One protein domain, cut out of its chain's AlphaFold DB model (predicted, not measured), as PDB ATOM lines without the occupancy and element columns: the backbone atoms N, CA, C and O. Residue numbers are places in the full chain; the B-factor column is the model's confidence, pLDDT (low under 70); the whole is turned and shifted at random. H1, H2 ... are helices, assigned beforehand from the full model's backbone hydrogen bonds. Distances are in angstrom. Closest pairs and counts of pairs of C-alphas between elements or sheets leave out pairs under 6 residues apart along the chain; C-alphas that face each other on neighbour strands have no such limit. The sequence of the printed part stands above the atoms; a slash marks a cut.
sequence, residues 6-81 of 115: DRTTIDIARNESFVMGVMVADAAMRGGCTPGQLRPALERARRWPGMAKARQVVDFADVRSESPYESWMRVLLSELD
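Overview. This is residues 6 to 81 of the 115 residues of an uncharacterized protein of Luteococcus japonicus LSP_Lj1 (UniProt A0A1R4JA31). The longest helix, H2, forms a hairpin with H1; a second hairpin, H3 and H4, packs crosswise on it, and H5 packs on H2 at one end. The printed part has 76 residues with five named helices, H1 to H5 in chain order, and no named strand: all helix. It is compact, with a radius of gyration of the C-alphas of 11.4 A and spans of 30 by 25 by 16 A.

Along the chain. H2, residues 18 to 30, is 18.3 A long. H1, residues 6 to 15, begins at C-alpha 6 (38.011, 35.527, -17.229). H3 is residues 35 to 44, H4 residues 51 to 60. H5, residues 68 to 79, ends at C-alpha 79 (33.860, 15.641, -32.837).

Arrangement. H2 touches H1, opposite ways at 9 degrees, a shallow tilt; closest C-alphas Ala 13 and Gly 21, 4.0 A. H2 touches H4 at a steep 55 degrees, closest C-alphas Val 22 and Val 57, 5.2 A. H5 touches H2, closest C-alphas Met 23 and Pro 68, 5.2 A. Every O i to N i+4 pair is within hydrogen-bond range in H2, H4 and H5, 5 of 6 in H1 and H3.

Size, cuts and confidence. The farthest C-alphas, Arg 44 and Leu 80, are 32.7 A apart. The printed part has no cut or long link, and no printed residue is under 70 pLDDT.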
ATOM      1  N   ASP A   6      38.418  36.824 -17.780       91.00
ATOM      2  CA  ASP A   6      38.011  35.527 -17.229       91.00
ATOM      3  C   ASP A   6      36.487  35.425 -17.104       91.00
ATOM      4  O   ASP A   6      35.891  34.442 -17.540       91.00
ATOM      5  N   ARG A   7      35.829  36.464 -16.579       91.50
ATOM      6  CA  ARG A   7      34.372  36.482 -16.419       91.50
ATOM      7  C   ARG A   7      33.649  36.471 -17.761       91.50
ATOM      8  O   ARG A   7      32.758  35.650 -17.943       91.50
ATOM      9  N   THR A   8      34.061  37.324 -18.699       93.69
ATOM     10  CA  THR A   8      33.491  37.346 -20.056       93.69
ATOM     11  C   THR A   8      33.640  35.987 -20.739       93.69
ATOM     12  O   THR A   8      32.691  35.496 -21.345       93.69
ATOM     13  N   THR A   9      34.800  35.343 -20.589       95.25
ATOM     14  CA  THR A   9      35.058  34.015 -21.162       95.25
ATOM     15  C   THR A   9      34.103  32.969 -20.595       95.25
ATOM     16  O   THR A   9      33.464  32.249 -21.361       95.25
ATOM     17  N   ILE A  10      33.940  32.908 -19.267       95.88
ATOM     18  CA  ILE A  10      33.014  31.957 -18.636       95.88
ATOM     19  C   ILE A  10      31.561  32.250 -19.017       95.88
ATOM     20  O   ILE A  10      30.809  31.307 -19.261       95.88
ATOM     21  N   ASP A  11      31.173  33.526 -19.104       94.94
ATOM     22  CA  ASP A  11      29.819  33.945 -19.477       94.94
ATOM     23  C   ASP A  11      29.475  33.588 -20.932       94.94
ATOM     24  O   ASP A  11      28.339  33.203 -21.218       94.94
ATOM     25  N   ILE A  12      30.446  33.633 -21.842       96.44
ATOM     26  CA  ILE A  12      30.272  33.155 -23.216       96.44
ATOM     27  C   ILE A  12      30.229  31.624 -23.250       96.44
ATOM     28  O   ILE A  12      29.272  31.046 -23.763       96.44
ATOM     29  N   ALA A  13      31.202  30.953 -22.626       96.56
ATOM     30  CA  ALA A  13      31.342  29.495 -22.660       96.56
ATOM     31  C   ALA A  13      30.109  28.736 -22.133       96.56
ATOM     32  O   ALA A  13      29.819  27.622 -22.566       96.56
ATOM     33  N   ARG A  14      29.356  29.324 -21.199       96.06
ATOM     34  CA  ARG A  14      28.109  28.742 -20.669       96.06
ATOM     35  C   ARG A  14      26.890  28.949 -21.579       96.06
ATOM     36  O   ARG A  14      26.016  28.082 -21.611       96.06
ATOM     37  N   ASN A  15      26.798  30.084 -22.270       96.88
ATOM     38  CA  ASN A  15      25.565  30.541 -22.919       96.88
ATOM     39  C   ASN A  15      25.579  30.216 -24.413       96.88
ATOM     40  O   ASN A  15      24.542  29.866 -24.965       96.88
ATOM     41  N   GLU A  16      26.757  30.225 -25.027       97.19
ATOM     42  CA  GLU A  16      26.939  30.062 -26.468       97.19
ATOM     43  C   GLU A  16      27.274  28.616 -26.852       97.19
ATOM     44  O   GLU A  16      27.373  27.738 -25.990       97.19
ATOM     45  N   SER A  17      27.406  28.320 -28.145       96.69
ATOM     46  CA  SER A  17      27.798  26.976 -28.595       96.69
ATOM     47  C   SER A  17      29.183  26.576 -28.062       96.69
ATOM     48  O   SER A  17      30.001  27.432 -27.721       96.69
ATOM     49  N   PHE A  18      29.458  25.269 -27.996       96.56
ATOM     50  CA  PHE A  18      30.757  24.757 -27.542       96.56
ATOM     51  C   PHE A  18      31.915  25.328 -28.378       96.56
ATOM     52  O   PHE A  18      32.840  25.905 -27.815       96.56
ATOM     53  N   VAL A  19      31.790  25.285 -29.712       96.12
ATOM     54  CA  VAL A  19      32.724  25.908 -30.670       96.12
ATOM     55  C   VAL A  19      33.015  27.372 -30.337       96.12
ATOM     56  O   VAL A  19      34.176  27.770 -30.280       96.12
ATOM     57  N   MET A  20      31.976  28.178 -30.098       96.81
ATOM     58  CA  MET A  20      32.149  29.616 -29.873       96.81
ATOM     59  C   MET A  20      32.793  29.872 -28.507       96.81
ATOM     60  O   MET A  20      33.680  30.712 -28.376       96.81
ATOM     61  N   GLY A  21      32.421  29.068 -27.506       97.19
ATOM     62  CA  GLY A  21      33.094  29.034 -26.213       97.19
ATOM     63  C   GLY A  21      34.594  28.765 -26.342       97.19
ATOM     64  O   GLY A  21      35.382  29.510 -25.763       97.19
ATOM     65  N   VAL A  22      34.991  27.749 -27.116       97.44
ATOM     66  CA  VAL A  22      36.407  27.398 -27.341       97.44
ATOM     67  C   VAL A  22      37.150  28.527 -28.050       97.44
ATOM     68  O   VAL A  22      38.203  28.940 -27.578       97.44
ATOM     69  N   MET A  23      36.590  29.090 -29.126       97.00
ATOM     70  CA  MET A  23      37.202  30.226 -29.833       97.00
ATOM     71  C   MET A  23      37.489  31.404 -28.896       97.00
ATOM     72  O   MET A  23      38.559  32.013 -28.955       97.00
ATOM     73  N   VAL A  24      36.535  31.737 -28.023       96.94
ATOM     74  CA  VAL A  24      36.684  32.839 -27.067       96.94
ATOM     75  C   VAL A  24      37.673  32.493 -25.960       96.94
ATOM     76  O   VAL A  24      38.459  33.357 -25.577       96.94
ATOM     77  N   ALA A  25      37.673  31.256 -25.465       96.56
ATOM     78  CA  ALA A  25      38.634  30.810 -24.462       96.56
ATOM     79  C   ALA A  25      40.074  30.841 -24.999       96.56
ATOM     80  O   ALA A  25      40.945  31.411 -24.342       96.56
ATOM     81  N   ASP A  26      40.312  30.347 -26.217       96.44
ATOM     82  CA  ASP A  26      41.618  30.410 -26.888       96.44
ATOM     83  C   ASP A  26      42.073  31.866 -27.072       96.44
ATOM     84  O   ASP A  26      43.203  32.232 -26.734       96.44
ATOM     85  N   ALA A  27      41.172  32.737 -27.545       95.69
ATOM     86  CA  ALA A  27      41.458  34.160 -27.713       95.69
ATOM     87  C   ALA A  27      41.770  34.858 -26.377       95.69
ATOM     88  O   ALA A  27      42.701  35.662 -26.306       95.69
ATOM     89  N   ALA A  28      41.037  34.536 -25.310       95.25
ATOM     90  CA  ALA A  28      41.300  35.059 -23.973       95.25
ATOM     91  C   ALA A  28      42.660  34.586 -23.443       95.25
ATOM     92  O   ALA A  28      43.410  35.388 -22.881       95.25
ATOM     93  N   MET A  29      43.009  33.312 -23.650       95.00
ATOM     94  CA  MET A  29      44.304  32.760 -23.243       95.00
ATOM     95  C   MET A  29      45.465  33.420 -23.983       95.00
ATOM     96  O   MET A  29      46.450  33.811 -23.356       95.00
ATOM     97  N   ARG A  30      45.317  33.655 -25.290       92.94
ATOM     98  CA  ARG A  30      46.271  34.441 -26.086       92.94
ATOM     99  C   ARG A  30      46.407  35.876 -25.585       92.94
ATOM    100  O   ARG A  30      47.503  36.424 -25.572       92.94
ATOM    101  N   GLY A  31      45.301  36.471 -25.140       92.12
ATOM    102  CA  GLY A  31      45.257  37.794 -24.517       92.12
ATOM    103  C   GLY A  31      45.876  37.862 -23.114       92.12
ATOM    104  O   GLY A  31      45.824  38.919 -22.487       92.12
ATOM    105  N   GLY A  32      46.448  36.765 -22.607       92.00
ATOM    106  CA  GLY A  32      47.109  36.696 -21.303       92.00
ATOM    107  C   GLY A  32      46.228  36.170 -20.168       92.00
ATOM    108  O   GLY A  32      46.656  36.187 -19.014       92.00
ATOM    109  N   CYS A  33      45.011  35.689 -20.454       93.69
ATOM    110  CA  CYS A  33      44.189  35.022 -19.449       93.69
ATOM    111  C   CYS A  33      44.747  33.625 -19.154       93.69
ATOM    112  O   CYS A  33      44.718  32.718 -19.977       93.69
ATOM    113  N   THR A  34      45.267  33.425 -17.955       90.94
ATOM    114  CA  THR A  34      45.854  32.141 -17.573       90.94
ATOM    115  C   THR A  34      44.776  31.131 -17.155       90.94
ATOM    116  O   THR A  34      43.736  31.514 -16.605       90.94
ATOM    117  N   PRO A  35      45.044  29.816 -17.264       86.00
ATOM    118  CA  PRO A  35      44.184  28.788 -16.667       86.00
ATOM    119  C   PRO A  35      43.941  29.003 -15.163       86.00
ATOM    120  O   PRO A  35      42.883  28.663 -14.631       86.00
ATOM    121  N   GLY A  36      44.915  29.604 -14.468       87.94
ATOM    122  CA  GLY A  36      44.810  29.991 -13.062       87.94
ATOM    123  C   GLY A  36      43.802  31.111 -12.786       87.94
ATOM    124  O   GLY A  36      43.355  31.231 -11.652       87.94
ATOM    125  N   GLN A  37      43.404  31.890 -13.795       89.81
ATOM    126  CA  GLN A  37      42.347  32.905 -13.704       89.81
ATOM    127  C   GLN A  37      40.978  32.344 -14.119       89.81
ATOM    128  O   GLN A  37      39.976  32.638 -13.465       89.81
ATOM    129  N   LEU A  38      40.936  31.473 -15.134       89.50
ATOM    130  CA  LEU A  38      39.697  30.836 -15.605       89.50
ATOM    131  C   LEU A  38      39.096  29.878 -14.567       89.50
ATOM    132  O   LEU A  38      37.888  29.888 -14.331       89.50
ATOM    133  N   ARG A  39      39.926  29.083 -13.886       90.38
ATOM    134  CA  ARG A  39      39.455  28.083 -12.915       90.38
ATOM    135  C   ARG A  39      38.757  28.697 -11.688       90.38
ATOM    136  O   ARG A  39      37.664  28.243 -11.351       90.38
ATOM    137  N   PRO A  40      39.270  29.766 -11.050       91.06
ATOM    138  CA  PRO A  40      38.510  30.502 -10.041       91.06
ATOM    139  C   PRO A  40      37.199  31.095 -10.570       91.06
ATOM    140  O   PRO A  40      36.209  31.112  -9.840       91.06
ATOM    141  N   ALA A  41      37.161  31.580 -11.816       89.50
ATOM    142  CA  ALA A  41      35.933  32.101 -12.416       89.50
ATOM    143  C   ALA A  41      34.872  31.001 -12.593       89.50
ATOM    144  O   ALA A  41      33.713  31.215 -12.227       89.50
ATOM    145  N   LEU A  42      35.279  29.806 -13.037       92.25
ATOM    146  CA  LEU A  42      34.419  28.619 -13.081       92.25
ATOM    147  C   LEU A  42      33.852  28.280 -11.696       92.25
ATOM    148  O   LEU A  42      32.651  28.045 -11.557       92.25
ATOM    149  N   GLU A  43      34.690  28.303 -10.658       91.75
ATOM    150  CA  GLU A  43      34.270  27.948  -9.301       91.75
ATOM    151  C   GLU A  43      33.302  28.957  -8.679       91.75
ATOM    152  O   GLU A  43      32.328  28.562  -8.028       91.75
ATOM    153  N   ARG A  44      33.495  30.258  -8.928       88.94
ATOM    154  CA  ARG A  44      32.550  31.301  -8.488       88.94
ATOM    155  C   ARG A  44      31.165  31.109  -9.108       88.94
ATOM    156  O   ARG A  44      30.162  31.338  -8.435       88.94
ATOM    157  N   ALA A  45      31.105  30.659 -10.360       87.56
ATOM    158  CA  ALA A  45      29.863  30.452 -11.101       87.56
ATOM    159  C   ALA A  45      29.323  29.012 -11.021       87.56
ATOM    160  O   ALA A  45      28.311  28.715 -11.649       87.56
ATOM    161  N   ARG A  46      29.931  28.107 -10.236       88.31
ATOM    162  CA  ARG A  46      29.725  26.643 -10.320       88.31
ATOM    163  C   ARG A  46      28.278  26.138 -10.278       88.31
ATOM    164  O   ARG A  46      28.022  25.048 -10.779       88.31
ATOM    165  N   ARG A  47      27.360  26.877  -9.638       92.75
ATOM    166  CA  ARG A  47      25.934  26.516  -9.478       92.75
ATOM    167  C   ARG A  47      25.031  27.093 -10.564       92.75
ATOM    168  O   ARG A  47      23.823  26.882 -10.531       92.75
ATOM    169  N   TRP A  48      25.581  27.883 -11.473       93.50
ATOM    170  CA  TRP A  48      24.790  28.520 -12.504       93.50
ATOM    171  C   TRP A  48      24.494  27.536 -13.662       93.50
ATOM    172  O   TRP A  48      25.234  26.567 -13.856       93.50
ATOM    173  N   PRO A  49      23.435  27.768 -14.459       94.88
ATOM    174  CA  PRO A  49      23.154  26.961 -15.650       94.88
ATOM    175  C   PRO A  49      24.307  26.969 -16.671       94.88
ATOM    176  O   PRO A  49      25.001  27.971 -16.808       94.88
ATOM    177  N   GLY A  50      24.507  25.868 -17.401       93.88
ATOM    178  CA  GLY A  50      25.502  25.788 -18.486       93.88
ATOM    179  C   GLY A  50      26.959  25.579 -18.044       93.88
ATOM    180  O   GLY A  50      27.850  25.503 -18.885       93.88
ATOM    181  N   MET A  51      27.223  25.424 -16.743       95.50
ATOM    182  CA  MET A  51      28.593  25.305 -16.220       95.50
ATOM    183  C   MET A  51      29.302  23.990 -16.550       95.50
ATOM    184  O   MET A  51      30.525  23.936 -16.479       95.50
ATOM    185  N   ALA A  52      28.572  22.929 -16.902       95.50
ATOM    186  CA  ALA A  52      29.192  21.706 -17.417       95.50
ATOM    187  C   ALA A  52      29.899  21.982 -18.757       95.50
ATOM    188  O   ALA A  52      31.091  21.717 -18.879       95.50
ATOM    189  N   LYS A  53      29.200  22.636 -19.696       96.50
ATOM    190  CA  LYS A  53      29.759  23.077 -20.981       96.50
ATOM    191  C   LYS A  53      30.904  24.071 -20.791       96.50
ATOM    192  O   LYS A  53      31.941  23.924 -21.418       96.50
ATOM    193  N   ALA A  54      30.758  25.030 -19.875       96.69
ATOM    194  CA  ALA A  54      31.826  25.990 -19.600       96.69
ATOM    195  C   ALA A  54      33.123  25.317 -19.108       96.69
ATOM    196  O   ALA A  54      34.206  25.750 -19.485       96.69
ATOM    197  N   ARG A  55      33.025  24.248 -18.302       96.00
ATOM    198  CA  ARG A  55      34.199  23.451 -17.901       96.00
ATOM    199  C   ARG A  55      34.821  22.736 -19.091       96.00
ATOM    200  O   ARG A  55      36.005  22.914 -19.321       96.00
ATOM    201  N   GLN A  56      34.011  22.042 -19.890       96.00
ATOM    202  CA  GLN A  56      34.489  21.366 -21.101       96.00
ATOM    203  C   GLN A  56      35.203  22.334 -22.052       96.00
ATOM    204  O   GLN A  56      36.239  21.991 -22.599       96.00
ATOM    205  N   VAL A  57      34.675  23.550 -22.227       97.31
ATOM    206  CA  VAL A  57      35.301  24.592 -23.051       97.31
ATOM    207  C   VAL A  57      36.678  24.971 -22.512       97.31
ATOM    208  O   VAL A  57      37.633  25.013 -23.276       97.31
ATOM    209  N   VAL A  58      36.790  25.251 -21.208       95.62
ATOM    210  CA  VAL A  58      38.070  25.636 -20.588       95.62
ATOM    211  C   VAL A  58      39.072  24.483 -20.614       95.62
ATOM    212  O   VAL A  58      40.256  24.730 -20.817       95.62
ATOM    213  N   ASP A  59      38.609  23.246 -20.438       94.75
ATOM    214  CA  ASP A  59      39.450  22.048 -20.508       94.75
ATOM    215  C   ASP A  59      39.923  21.766 -21.945       94.75
ATOM    216  O   ASP A  59      41.021  21.250 -22.140       94.75
ATOM    217  N   PHE A  60      39.118  22.125 -22.951       94.50
ATOM    218  CA  PHE A  60      39.459  21.985 -24.367       94.50
ATOM    219  C   PHE A  60      40.321  23.140 -24.900       94.50
ATOM    220  O   PHE A  60      41.006  22.980 -25.908       94.50
ATOM    221  N   ALA A  61      40.288  24.315 -24.272       94.38
ATOM    222  CA  ALA A  61      40.982  25.501 -24.764       94.38
ATOM    223  C   ALA A  61      42.508  25.298 -24.872       94.38
ATOM    224  O   ALA A  61      43.137  24.647 -24.038       94.38
ATOM    225  N   ASP A  62      43.117  25.890 -25.897       92.00
ATOM    226  CA  ASP A  62      44.557  25.854 -26.150       92.00
ATOM    227  C   ASP A  62      45.049  27.224 -26.618       92.00
ATOM    228  O   ASP A  62      44.598  27.777 -27.623       92.00
ATOM    229  N   VAL A  63      46.043  27.754 -25.907       92.19
ATOM    230  CA  VAL A  63      46.680  29.039 -26.223       92.19
ATOM    231  C   VAL A  63      47.375  29.040 -27.592       92.19
ATOM    232  O   VAL A  63      47.629  30.111 -28.146       92.19
ATOM    233  N   ARG A  64      47.682  27.858 -28.145       88.12
ATOM    234  CA  ARG A  64      48.364  27.694 -29.434       88.12
ATOM    235  C   ARG A  64      47.481  27.964 -30.651       88.12
ATOM    236  O   ARG A  64      48.055  28.230 -31.696       88.12
ATOM    237  N   SER A  65      46.146  27.898 -30.556       88.94
ATOM    238  CA  SER A  65      45.272  28.193 -31.707       88.94
ATOM    239  C   SER A  65      45.408  29.667 -32.055       88.94
ATOM    240  O   SER A  65      44.940  30.467 -31.260       88.94
ATOM    241  N   GLU A  66      46.001  30.077 -33.171       87.44
ATOM    242  CA  GLU A  66      46.283  31.486 -33.505       87.44
ATOM    243  C   GLU A  66      45.065  32.238 -34.057       87.44
ATOM    244  O   GLU A  66      44.988  33.468 -33.967       87.44
ATOM    245  N   SER A  67      44.064  31.498 -34.532       89.50
ATOM    246  CA  SER A  67      42.860  32.033 -35.158       89.50
ATOM    247  C   SER A  67      41.576  31.323 -34.695       89.50
ATOM    248  O   SER A  67      41.617  30.166 -34.271       89.50
ATOM    249  N   PRO A  68      40.397  31.969 -34.825       89.12
ATOM    250  CA  PRO A  68      39.116  31.305 -34.572       89.12
ATOM    251  C   PRO A  68      38.889  30.072 -35.459       89.12
ATOM    252  O   PRO A  68      38.227  29.126 -35.039       89.12
ATOM    253  N   TYR A  69      39.435  30.070 -36.681       87.25
ATOM    254  CA  TYR A  69      39.304  28.948 -37.609       87.25
ATOM    255  C   TYR A  69      40.093  27.716 -37.143       87.25
ATOM    256  O   TYR A  69      39.587  26.602 -37.234       87.25
ATOM    257  N   GLU A  70      41.283  27.897 -36.565       88.19
ATOM    258  CA  GLU A  70      42.025  26.794 -35.940       88.19
ATOM    259  C   GLU A  70      41.279  26.214 -34.738       88.19
ATOM    260  O   GLU A  70      41.157  24.995 -34.628       88.19
ATOM    261  N   SER A  71      40.715  27.066 -33.873       92.94
ATOM    262  CA  SER A  71      39.865  26.622 -32.761       92.94
ATOM    263  C   SER A  71      38.663  25.818 -33.265       92.94
ATOM    264  O   SER A  71      38.361  24.752 -32.732       92.94
ATOM    265  N   TRP A  72      37.995  26.293 -34.324       92.38
ATOM    266  CA  TRP A  72      36.887  25.581 -34.962       92.38
ATOM    267  C   TRP A  72      37.308  24.212 -35.494       92.38
ATOM    268  O   TRP A  72      36.661  23.208 -35.206       92.38
ATOM    269  N   MET A  73      38.412  24.170 -36.242       87.06
ATOM    270  CA  MET A  73      38.932  22.952 -36.849       87.06
ATOM    271  C   MET A  73      39.343  21.930 -35.787       87.06
ATOM    272  O   MET A  73      39.070  20.746 -35.952       87.06
ATOM    273  N   ARG A  74      39.915  22.371 -34.659       92.50
ATOM    274  CA  ARG A  74      40.194  21.504 -33.506       92.50
ATOM    275  C   ARG A  74      38.927  20.873 -32.944       92.50
ATOM    276  O   ARG A  74      38.924  19.672 -32.688       92.50
ATOM    277  N   VAL A  75      37.863  21.657 -32.765       92.56
ATOM    278  CA  VAL A  75      36.585  21.116 -32.286       92.56
ATOM    279  C   VAL A  75      36.014  20.117 -33.289       92.56
ATOM    280  O   VAL A  75      35.669  19.010 -32.893       92.56
ATOM    281  N   LEU A  76      35.997  20.451 -34.582       88.94
ATOM    282  CA  LEU A  76      35.504  19.556 -35.631       88.94
ATOM    283  C   LEU A  76      36.274  18.225 -35.670       88.94
ATOM    284  O   LEU A  76      35.667  17.163 -35.749       88.94
ATOM    285  N   LEU A  77      37.605  18.269 -35.596       86.00
ATOM    286  CA  LEU A  77      38.439  17.063 -35.576       86.00
ATOM    287  C   LEU A  77      38.179  16.208 -34.331       86.00
ATOM    288  O   LEU A  77      38.132  14.983 -34.438       86.00
ATOM    289  N   SER A  78      37.958  16.844 -33.177       86.94
ATOM    290  CA  SER A  78      37.583  16.152 -31.943       86.94
ATOM    291  C   SER A  78      36.188  15.530 -32.016       86.94
ATOM    292  O   SER A  78      35.991  14.460 -31.456       86.94
ATOM    293  N   GLU A  79      35.220  16.176 -32.668       87.31
ATOM    294  CA  GLU A  79      33.860  15.641 -32.837       87.31
ATOM    295  C   GLU A  79      33.812  14.457 -33.814       87.31
ATOM    296  O   GLU A  79      32.923  13.613 -33.716       87.31
ATOM    297  N   LEU A  80      34.765  14.386 -34.748       84.12
ATOM    298  CA  LEU A  80      34.875  13.321 -35.746       84.12
ATOM    299  C   LEU A  80      35.841  12.189 -35.341       84.12
ATOM    300  O   LEU A  80      36.069  11.292 -36.151       84.12
ATOM    301  N   ASP A  81      36.426  12.230 -34.137       81.31
ATOM    302  CA  ASP A  81      37.473  11.299 -33.672       81.31
ATOM    303  C   ASP A  81      38.678  11.187 -34.642       81.31
ATOM    304  O   ASP A  81      39.331  10.149 -34.756       81.31
TER     305      ASP A  81